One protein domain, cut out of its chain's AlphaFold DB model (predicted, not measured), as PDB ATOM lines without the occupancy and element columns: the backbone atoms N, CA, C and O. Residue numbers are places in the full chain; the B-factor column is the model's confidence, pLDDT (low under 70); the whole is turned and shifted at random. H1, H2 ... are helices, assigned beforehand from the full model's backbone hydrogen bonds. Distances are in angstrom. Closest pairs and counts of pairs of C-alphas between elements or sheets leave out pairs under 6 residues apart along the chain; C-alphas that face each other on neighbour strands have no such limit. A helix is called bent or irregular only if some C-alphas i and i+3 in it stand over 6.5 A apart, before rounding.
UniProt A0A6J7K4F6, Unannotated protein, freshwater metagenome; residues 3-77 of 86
ATOM      1  N   ALA A   3     120.088 177.598 143.388       61.88
ATOM      2  CA  ALA A   3     119.630 177.806 142.011       61.88
ATOM      3  C   ALA A   3     120.522 178.779 141.212       61.88
ATOM      4  O   ALA A   3     120.847 178.505 140.062       61.88
ATOM      5  N   GLY A   4     120.983 179.875 141.830       67.06
ATOM      6  CA  GLY A   4     121.846 180.862 141.163       67.06
ATOM      7  C   GLY A   4     123.260 180.349 140.866       67.06
ATOM      8  O   GLY A   4     123.835 180.678 139.832       67.06
ATOM      9  N   VAL A   5     123.800 179.488 141.734       69.56
ATOM     10  CA  VAL A   5     125.106 178.841 141.528       69.56
ATOM     11  C   VAL A   5     125.017 177.807 140.404       69.56
ATOM     12  O   VAL A   5     125.848 177.804 139.504       69.56
ATOM     13  N   ALA A   6     123.974 176.971 140.398       72.62
ATOM     14  CA  ALA A   6     123.764 175.999 139.326       72.62
ATOM     15  C   ALA A   6     123.560 176.679 137.957       72.62
ATOM     16  O   ALA A   6     124.119 176.230 136.958       72.62
ATOM     17  N   ALA A   7     122.817 177.790 137.918       79.94
ATOM     18  CA  ALA A   7     122.601 178.561 136.696       79.94
ATOM     19  C   ALA A   7     123.891 179.207 136.155       79.94
ATOM     20  O   ALA A   7     124.130 179.170 134.950       79.94
ATOM     21  N   SER A   8     124.747 179.750 137.029       80.00
ATOM     22  CA  SER A   8     126.015 180.381 136.617       80.00
ATOM     23  C   SER A   8     127.015 179.365 136.058       80.00
ATOM     24  O   SER A   8     127.564 179.585 134.981       80.00
ATOM     25  N   PHE A   9     127.164 178.199 136.694       83.75
ATOM     26  CA  PHE A   9     128.003 177.125 136.148       83.75
ATOM     27  C   PHE A   9     127.514 176.598 134.791       83.75
ATOM     28  O   PHE A   9     128.335 176.212 133.961       83.75
ATOM     29  N   GLY A  10     126.199 176.586 134.542       87.12
ATOM     30  CA  GLY A  10     125.644 176.202 133.241       87.12
ATOM     31  C   GLY A  10     126.080 177.138 132.108       87.12
ATOM     32  O   GLY A  10     126.481 176.669 131.046       87.12
ATOM     33  N   ILE A  11     126.063 178.453 132.344       86.88
ATOM     34  CA  ILE A  11     126.496 179.465 131.362       86.88
ATOM     35  C   ILE A  11     128.010 179.387 131.118       86.88
ATOM     36  O   ILE A  11     128.465 179.409 129.970       86.88
ATOM     37  N   ASP A  12     128.792 179.217 132.183       87.69
ATOM     38  CA  ASP A  12     130.242 179.042 132.087       87.69
ATOM     39  C   ASP A  12     130.603 177.777 131.288       87.69
ATOM     40  O   ASP A  12     131.469 177.805 130.410       87.69
ATOM     41  N   ALA A  13     129.887 176.672 131.522       88.12
ATOM     42  CA  ALA A  13     130.100 175.411 130.818       88.12
ATOM     43  C   ALA A  13     129.816 175.512 129.311       88.12
ATOM     44  O   ALA A  13     130.543 174.916 128.515       88.12
ATOM     45  N   ILE A  14     128.815 176.300 128.899       89.12
ATOM     46  CA  ILE A  14     128.556 176.584 127.478       89.12
ATOM     47  C   ILE A  14     129.766 177.287 126.856       89.12
ATOM     48  O   ILE A  14     130.238 176.888 125.791       89.12
ATOM     49  N   THR A  15     130.318 178.289 127.541       84.69
ATOM     50  CA  THR A  15     131.496 179.033 127.067       84.69
ATOM     51  C   THR A  15     132.709 178.118 126.911       84.69
ATOM     52  O   THR A  15     133.378 178.142 125.879       84.69
ATOM     53  N   VAL A  16     132.961 177.252 127.895       87.50
ATOM     54  CA  VAL A  16     134.048 176.264 127.851       87.50
ATOM     55  C   VAL A  16     133.846 175.253 126.714       87.50
ATOM     56  O   VAL A  16     134.801 174.921 126.008       87.50
ATOM     57  N   ALA A  17     132.612 174.796 126.482       89.25
ATOM     58  CA  ALA A  17     132.287 173.875 125.392       89.25
ATOM     59  C   ALA A  17     132.528 174.499 124.005       89.25
ATOM     60  O   ALA A  17     133.084 173.843 123.117       89.25
ATOM     61  N   LEU A  18     132.158 175.773 123.834       87.25
ATOM     62  CA  LEU A  18     132.396 176.535 122.606       87.25
ATOM     63  C   LEU A  18     133.888 176.810 122.392       87.25
ATOM     64  O   LEU A  18     134.395 176.626 121.284       87.25
ATOM     65  N   LEU A  19     134.610 177.164 123.458       84.44
ATOM     66  CA  LEU A  19     136.058 177.364 123.437       84.44
ATOM     67  C   LEU A  19     136.805 176.083 123.030       84.44
ATOM     68  O   LEU A  19     137.728 176.125 122.217       84.44
ATOM     69  N   GLY A  20     136.357 174.930 123.532       84.31
ATOM     70  CA  GLY A  20     136.874 173.613 123.168       84.31
ATOM     71  C   GLY A  20     136.419 173.092 121.799       84.31
ATOM     72  O   GLY A  20     136.798 171.979 121.429       84.31
ATOM     73  N   ARG A  21     135.606 173.855 121.046       85.38
ATOM     74  CA  ARG A  21     134.997 173.454 119.759       85.38
ATOM     75  C   ARG A  21     134.257 172.110 119.845       85.38
ATOM     76  O   ARG A  21     134.340 171.297 118.928       85.38
ATOM     77  N   SER A  22     133.609 171.834 120.976       83.44
ATOM     78  CA  SER A  22     132.939 170.550 121.250       83.44
ATOM     79  C   SER A  22     133.836 169.305 121.115       83.44
ATOM     80  O   SER A  22     133.329 168.187 121.076       83.44
ATOM     81  N   ASN A  23     135.162 169.467 121.063       84.81
ATOM     82  CA  ASN A  23     136.106 168.358 121.041       84.81
ATOM     83  C   ASN A  23     136.499 168.017 122.488       84.81
ATOM     84  O   ASN A  23     136.982 168.915 123.181       84.81
ATOM     85  N   PRO A  24     136.350 166.768 122.967       86.88
ATOM     86  CA  PRO A  24     136.605 166.406 124.366       86.88
ATOM     87  C   PRO A  24     137.968 166.872 124.895       86.88
ATOM     88  O   PRO A  24     138.040 167.434 125.985       86.88
ATOM     89  N   TRP A  25     139.039 166.741 124.105       86.50
ATOM     90  CA  TRP A  25     140.373 167.213 124.503       86.50
ATOM     91  C   TRP A  25     140.483 168.741 124.591       86.50
ATOM     92  O   TRP A  25     141.150 169.267 125.480       86.50
ATOM     93  N   GLY A  26     139.800 169.460 123.697       82.56
ATOM     94  CA  GLY A  26     139.746 170.921 123.720       82.56
ATOM     95  C   GLY A  26     138.942 171.446 124.908       82.56
ATOM     96  O   GLY A  26     139.367 172.389 125.569       82.56
ATOM     97  N   VAL A  27     137.813 170.802 125.213       89.00
ATOM     98  CA  VAL A  27     136.954 171.131 126.360       89.00
ATOM     99  C   VAL A  27     137.673 170.857 127.682       89.00
ATOM    100  O   VAL A  27     137.581 171.674 128.594       89.00
ATOM    101  N   LEU A  28     138.445 169.767 127.776       89.00
ATOM    102  CA  LEU A  28     139.259 169.459 128.955       89.00
ATOM    103  C   LEU A  28     140.280 170.573 129.242       89.00
ATOM    104  O   LEU A  28     140.327 171.102 130.351       89.00
ATOM    105  N   GLY A  29     141.062 170.967 128.231       86.38
ATOM    106  CA  GLY A  29     142.046 172.045 128.368       86.38
ATOM    107  C   GLY A  29     141.400 173.399 128.681       86.38
ATOM    108  O   GLY A  29     141.850 174.110 129.579       86.38
ATOM    109  N   ALA A  30     140.300 173.725 127.995       86.00
ATOM    110  CA  ALA A  30     139.524 174.938 128.240       86.00
ATOM    111  C   ALA A  30     138.943 174.981 129.665       86.00
ATOM    112  O   ALA A  30     138.977 176.028 130.308       86.00
ATOM    113  N   GLY A  31     138.454 173.850 130.181       88.94
ATOM    114  CA  GLY A  31     137.864 173.748 131.516       88.94
ATOM    115  C   GLY A  31     138.881 173.912 132.643       88.94
ATOM    116  O   GLY A  31     138.609 174.627 133.606       88.94
ATOM    117  N   ILE A  32     140.072 173.318 132.508       89.88
ATOM    118  CA  ILE A  32     141.167 173.482 133.482       89.88
ATOM    119  C   ILE A  32     141.563 174.955 133.594       89.88
ATOM    120  O   ILE A  32     141.679 175.501 134.691       89.88
ATOM    121  N   LEU A  33     141.727 175.610 132.451       85.56
ATOM    122  CA  LEU A  33     142.107 177.010 132.382       85.56
ATOM    123  C   LEU A  33     141.015 177.920 132.958       85.56
ATOM    124  O   LEU A  33     141.305 178.763 133.801       85.56
ATOM    125  N   PHE A  34     139.752 177.701 132.582       85.94
ATOM    126  CA  PHE A  34     138.618 178.455 133.118       85.94
ATOM    127  C   PHE A  34     138.483 178.291 134.643       85.94
ATOM    128  O   PHE A  34     138.263 179.266 135.363       85.94
ATOM    129  N   GLY A  35     138.700 177.076 135.158       88.00
ATOM    130  CA  GLY A  35     138.746 176.795 136.593       88.00
ATOM    131  C   GLY A  35     139.882 177.527 137.311       88.00
ATOM    132  O   GLY A  35     139.646 178.143 138.351       88.00
ATOM    133  N   ALA A  36     141.091 177.528 136.739       88.06
ATOM    134  CA  ALA A  36     142.239 178.253 137.286       88.06
ATOM    135  C   ALA A  36     141.987 179.770 137.348       88.06
ATOM    136  O   ALA A  36     142.279 180.406 138.361       88.06
ATOM    137  N   LEU A  37     141.365 180.342 136.313       85.50
ATOM    138  CA  LEU A  37     140.975 181.755 136.297       85.50
ATOM    139  C   LEU A  37     139.920 182.076 137.348       85.50
ATOM    140  O   LEU A  37     139.999 183.111 137.999       85.50
ATOM    141  N   ARG A  38     138.934 181.197 137.534       83.88
ATOM    142  CA  ARG A  38     137.887 181.374 138.546       83.88
ATOM    143  C   ARG A  38     138.446 181.298 139.967       83.88
ATOM    144  O   ARG A  38     138.037 182.081 140.820       83.88
ATOM    145  N   ALA A  39     139.407 180.409 140.209       86.12
ATOM    146  CA  ALA A  39     140.135 180.352 141.474       86.12
ATOM    147  C   ALA A  39     140.978 181.621 141.700       86.12
ATOM    148  O   ALA A  39     140.929 182.196 142.783       86.12
ATOM    149  N   GLY A  40     141.681 182.102 140.668       83.69
ATOM    150  CA  GLY A  40     142.429 183.363 140.712       83.69
ATOM    151  C   GLY A  40     141.538 184.594 140.931       83.69
ATOM    152  O   GLY A  40     141.870 185.483 141.703       83.69
ATOM    153  N   ALA A  41     140.357 184.633 140.318       79.00
ATOM    154  CA  ALA A  41     139.369 185.686 140.535       79.00
ATOM    155  C   ALA A  41     138.903 185.732 141.999       79.00
ATOM    156  O   ALA A  41     138.847 186.803 142.603       79.00
ATOM    157  N   ALA A  42     138.625 184.567 142.593       79.75
ATOM    158  CA  ALA A  42     138.254 184.467 144.000       79.75
ATOM    159  C   ALA A  42     139.386 184.930 144.936       79.75
ATOM    160  O   ALA A  42     139.119 185.605 145.930       79.75
ATOM    161  N   THR A  43     140.653 184.640 144.610       80.56
ATOM    162  CA  THR A  43     141.789 185.139 145.400       80.56
ATOM    163  C   THR A  43     142.000 186.642 145.231       80.56
ATOM    164  O   THR A  43     142.311 187.309 146.213       80.56
ATOM    165  N   MET A  44     141.761 187.213 144.047       80.31
ATOM    166  CA  MET A  44     141.806 188.667 143.826       80.31
ATOM    167  C   MET A  44     140.725 189.406 144.629       80.31
ATOM    168  O   MET A  44     141.003 190.463 145.198       80.31
ATOM    169  N   GLN A  45     139.522 188.830 144.734       71.94
ATOM    170  CA  GLN A  45     138.453 189.354 145.594       71.94
ATOM    171  C   GLN A  45     138.830 189.272 147.079       71.94
ATOM    172  O   GLN A  45     138.616 190.227 147.822       71.94
ATOM    173  N   ALA A  46     139.423 188.154 147.506       72.38
ATOM    174  CA  ALA A  46     139.777 187.922 148.904       72.38
ATOM    175  C   ALA A  46     140.999 188.731 149.376       72.38
ATOM    176  O   ALA A  46     141.057 189.127 150.537       72.38
ATOM    177  N   ALA A  47     141.982 188.966 148.502       66.62
ATOM    178  CA  ALA A  47     143.281 189.507 148.896       66.62
ATOM    179  C   ALA A  47     143.413 191.031 148.762       66.62
ATOM    180  O   ALA A  47     144.294 191.596 149.407       66.62
ATOM    181  N   GLN A  48     142.629 191.704 147.906       58.94
ATOM    182  CA  GLN A  48     142.946 193.084 147.491       58.94
ATOM    183  C   GLN A  48     141.791 194.097 147.554       58.94
ATOM    184  O   GLN A  48     141.976 195.232 147.130       58.94
ATOM    185  N   GLY A  49     140.605 193.745 148.067       64.38
ATOM    186  CA  GLY A  49     139.474 194.694 148.107       64.38
ATOM    187  C   GLY A  49     139.072 195.219 146.719       64.38
ATOM    188  O   GLY A  49     138.436 196.265 146.602       64.38
ATOM    189  N   VAL A  50     139.476 194.506 145.663       71.25
ATOM    190  CA  VAL A  50     139.184 194.856 144.276       71.25
ATOM    191  C   VAL A  50     137.688 194.643 144.050       71.25
ATOM    192  O   VAL A  50     137.195 193.541 144.320       71.25
ATOM    193  N   PRO A  51     136.953 195.654 143.553       73.44
ATOM    194  CA  PRO A  51     135.537 195.514 143.250       73.44
ATOM    195  C   PRO A  51     135.279 194.326 142.319       73.44
ATOM    196  O   PRO A  51     136.031 194.095 141.368       73.44
ATOM    197  N   VAL A  52     134.188 193.594 142.568       75.88
ATOM    198  CA  VAL A  52     133.782 192.418 141.777       75.88
ATOM    199  C   VAL A  52     133.705 192.720 140.277       75.88
ATOM    200  O   VAL A  52     134.071 191.874 139.461       75.88
ATOM    201  N   ASP A  53     133.337 193.949 139.918       81.19
ATOM    202  CA  ASP A  53     133.248 194.413 138.535       81.19
ATOM    203  C   ASP A  53     134.603 194.367 137.815       81.19
ATOM    204  O   ASP A  53     134.690 193.913 136.676       81.19
ATOM    205  N   ILE A  54     135.689 194.759 138.489       81.69
ATOM    206  CA  ILE A  54     137.042 194.727 137.911       81.69
ATOM    207  C   ILE A  54     137.497 193.286 137.697       81.69
ATOM    208  O   ILE A  54     138.095 192.966 136.670       81.69
ATOM    209  N   VAL A  55     137.175 192.398 138.636       80.62
ATOM    210  CA  VAL A  55     137.501 190.974 138.520       80.62
ATOM    211  C   VAL A  55     136.776 190.350 137.326       80.62
ATOM    212  O   VAL A  55     137.400 189.622 136.556       80.62
ATOM    213  N   LEU A  56     135.499 190.684 137.116       82.06
ATOM    214  CA  LEU A  56     134.720 190.219 135.964       82.06
ATOM    215  C   LEU A  56     135.268 190.745 134.631       82.06
ATOM    216  O   LEU A  56     135.380 189.979 133.670       82.06
ATOM    217  N   VAL A  57     135.655 192.022 134.564       86.12
ATOM    218  CA  VAL A  57     136.267 192.616 133.360       86.12
ATOM    219  C   VAL A  57     137.584 191.921 133.020       86.12
ATOM    220  O   VAL A  57     137.783 191.491 131.881       86.12
ATOM    221  N   VAL A  58     138.469 191.754 134.006       84.44
ATOM    222  CA  VAL A  58     139.772 191.104 133.814       84.44
ATOM    223  C   VAL A  58     139.595 189.638 133.420       84.44
ATOM    224  O   VAL A  58     140.221 189.185 132.465       84.44
ATOM    225  N   GLN A  59     138.698 188.906 134.083       81.50
ATOM    226  CA  GLN A  59     138.390 187.519 133.735       81.50
ATOM    227  C   GLN A  59     137.886 187.404 132.289       81.50
ATOM    228  O   GLN A  59     138.352 186.541 131.547       81.50
ATOM    229  N   SER A  60     137.004 188.311 131.861       83.94
ATOM    230  CA  SER A  60     136.464 188.342 130.496       83.94
ATOM    231  C   SER A  60     137.541 188.649 129.453       83.94
ATOM    232  O   SER A  60     137.584 188.004 128.407       83.94
ATOM    233  N   MET A  61     138.457 189.578 129.746       86.06
ATOM    234  CA  MET A  61     139.612 189.851 128.884       86.06
ATOM    235  C   MET A  61     140.540 188.640 128.777       86.06
ATOM    236  O   MET A  61     140.977 188.300 127.678       86.06
ATOM    237  N   ILE A  62     140.824 187.959 129.889       81.00
ATOM    238  CA  ILE A  62     141.694 186.782 129.880       81.00
ATOM    239  C   ILE A  62     141.052 185.647 129.071       81.00
ATOM    240  O   ILE A  62     141.709 185.072 128.204       81.00
ATOM    241  N   VAL A  63     139.762 185.367 129.282       80.38
ATOM    242  CA  VAL A  63     139.015 184.371 128.497       80.38
ATOM    243  C   VAL A  63     139.014 184.729 127.009       80.38
ATOM    244  O   VAL A  63     139.256 183.853 126.179       80.38
ATOM    245  N   LEU A  64     138.825 186.005 126.656       82.81
ATOM    246  CA  LEU A  64     138.898 186.478 125.273       82.81
ATOM    247  C   LEU A  64     140.279 186.222 124.652       82.81
ATOM    248  O   LEU A  64     140.356 185.690 123.548       82.81
ATOM    249  N   PHE A  65     141.368 186.551 125.352       80.62
ATOM    250  CA  PHE A  65     142.729 186.328 124.855       80.62
ATOM    251  C   PHE A  65     143.088 184.847 124.729       80.62
ATOM    252  O   PHE A  65     143.760 184.458 123.777       80.62
ATOM    253  N   ILE A  66     142.610 184.010 125.645       74.81
ATOM    254  CA  ILE A  66     142.759 182.552 125.577       74.81
ATOM    255  C   ILE A  66     142.000 181.978 124.381       74.81
ATOM    256  O   ILE A  66     142.498 181.098 123.676       74.81
ATOM    257  N   ALA A  67     140.783 182.467 124.156       73.56
ATOM    258  CA  ALA A  67     139.950 182.065 123.036       73.56
ATOM    259  C   ALA A  67     140.469 182.608 121.702       73.56
ATOM    260  O   ALA A  67     140.221 181.997 120.664       73.56
ATOM    261  N   ALA A  68     141.210 183.718 121.712       76.19
ATOM    262  CA  ALA A  68     141.686 184.396 120.515       76.19
ATOM    263  C   ALA A  68     142.474 183.490 119.550       76.19
ATOM    264  O   ALA A  68     142.106 183.471 118.383       76.19
ATOM    265  N   PRO A  69     143.495 182.698 119.934       71.31
ATOM    266  CA  PRO A  69     144.220 181.859 118.977       71.31
ATOM    267  C   PRO A  69     143.330 180.877 118.182       71.31
ATOM    268  O   PRO A  69     143.411 180.875 116.947       71.31
ATOM    269  N   PRO A  70     142.452 180.064 118.806       68.69
ATOM    270  CA  PRO A  70     141.505 179.238 118.059       68.69
ATOM    271  C   PRO A  70     140.409 180.052 117.351       68.69
ATOM    272  O   PRO A  70     140.003 179.667 116.251       68.69
ATOM    273  N   LEU A  71     139.952 181.173 117.918       65.38
ATOM    274  CA  LEU A  71     138.957 182.064 117.303       65.38
ATOM    275  C   LEU A  71     139.496 182.686 116.003       65.38
ATOM    276  O   LEU A  71     138.870 182.571 114.954       65.38
ATOM    277  N   VAL A  72     140.702 183.249 116.048       72.69
ATOM    278  CA  VAL A  72     141.426 183.843 114.916       72.69
ATOM    279  C   VAL A  72     141.676 182.786 113.844       72.69
ATOM    280  O   VAL A  72     141.334 183.002 112.684       72.69
ATOM    281  N   ARG A  73     142.174 181.595 114.207       68.81
ATOM    282  CA  ARG A  73     142.348 180.494 113.238       68.81
ATOM    283  C   ARG A  73     141.038 180.081 112.563       68.81
ATOM    284  O   ARG A  73     141.055 179.718 111.389       68.81
ATOM    285  N   SER A  74     139.919 180.137 113.285       70.75
ATOM    286  CA  SER A  74     138.594 179.797 112.749       70.75
ATOM    287  C   SER A  74     138.055 180.866 111.804       70.75
ATOM    288  O   SER A  74     137.592 180.524 110.720       70.75
ATOM    289  N   ILE A  75     138.157 182.144 112.187       74.56
ATOM    290  CA  ILE A  75     137.706 183.288 111.383       74.56
ATOM    291  C   ILE A  75     138.514 183.381 110.084       74.56
ATOM    292  O   ILE A  75     137.940 183.515 109.007       74.56
ATOM    293  N   PHE A  76     139.837 183.228 110.165       79.44
ATOM    294  CA  PHE A  76     140.728 183.326 109.008       79.44
ATOM    295  C   PHE A  76     140.954 181.990 108.276       79.44
ATOM    296  O   PHE A  76     141.800 181.923 107.389       79.44
ATOM    297  N   ARG A  77     140.216 180.919 108.627       68.31
ATOM    298  CA  ARG A  77     140.318 179.566 108.026       68.31
ATOM    299  C   ARG A  77     141.766 179.087 107.813       68.31
ATOM    300  O   ARG A  77     142.086 178.446 106.812       68.31
TER     301      ARG A  77
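Overview. This is residues 3 to 77 of the 86 residues of the protein "Unannotated protein" of freshwater metagenome (UniProt A0A6J7K4F6). What shape do these atoms make? Two long helices, H2 and H3, make a helical hairpin, and a third, H1, meets the first part of H2 to form a V with it. The free arm of the V, residues 3 to 11 of H1, sticks out, as do residues 72 to 77 beyond the kink in H3. What is it built of, and how large is it? The printed part has 75 residues, with three named helices in the order H1, H2, H3 and no named strand, and its class is all helix. It is only just compact, close to loose, with a radius of gyration of the C-alphas of 13.5 A, and elongated, spanning 43 by 28 by 16 A.

Along the chain. Where is the longest helix? H2 is residues 24 to 48, 35.9 A from first to last C-alpha, beginning at C-alpha 24 at (136.605, 166.406, 124.366). It is neither bent nor irregular, but only just: C-alphas 45 and 48 are 6.1 A apart. Where are the other two? H3 is residues 52 to 75, 32.0 A long, and ends at C-alpha 75 at (137.706, 183.288, 111.383). H1 is residues 3 to 19, 24.8 A long, and begins at C-alpha 3 at (119.630, 177.806, 142.011). Is H3 even along its length? It is only just irregular, with C-alphas 66 and 69 6.8 A apart, and has a kink of 52 degrees near residue 69.

Arrangement. How does H3 stand to H2? They form a helical hairpin and touch, with Ala 41 and Val 55 as the closest C-alphas at 6.0 A, through residues 34 to 45 of H2 and 52 to 63 of H3 alone. They run opposite ways at a shallow tilt of 23 degrees. Where does H1 meet the others? Residues 13 to 19 of H1 alone touch residues 26 to 34 of H2, the closest C-alphas being those of Ala 17 and Val 27 at 5.5 A, and the two helices run opposite ways at a steep tilt of 51 degrees. H1 and H3 are close but not clearly touching, with the C-alphas of Leu 19 and Ala 67 closest at 6.1 A. What do the backbones show? In H1 and H2 every O i to N i+4 pair is within hydrogen-bond range; in H3 it is 18 of 20.

Size, cuts and confidence. How far does it reach? The two C-alphas farthest apart, those of Gly 49 and Arg 77, are 42.8 A apart. Are there cuts or long links? The printed part has no cut, and both links, H1 to H2 and H2 to H3, are tight. Where is confidence low? The mean pLDDT of the printed part is 80.1, and residues 3 to 5, 47 to 49, 70 to 71, 73 and 77 are under 70.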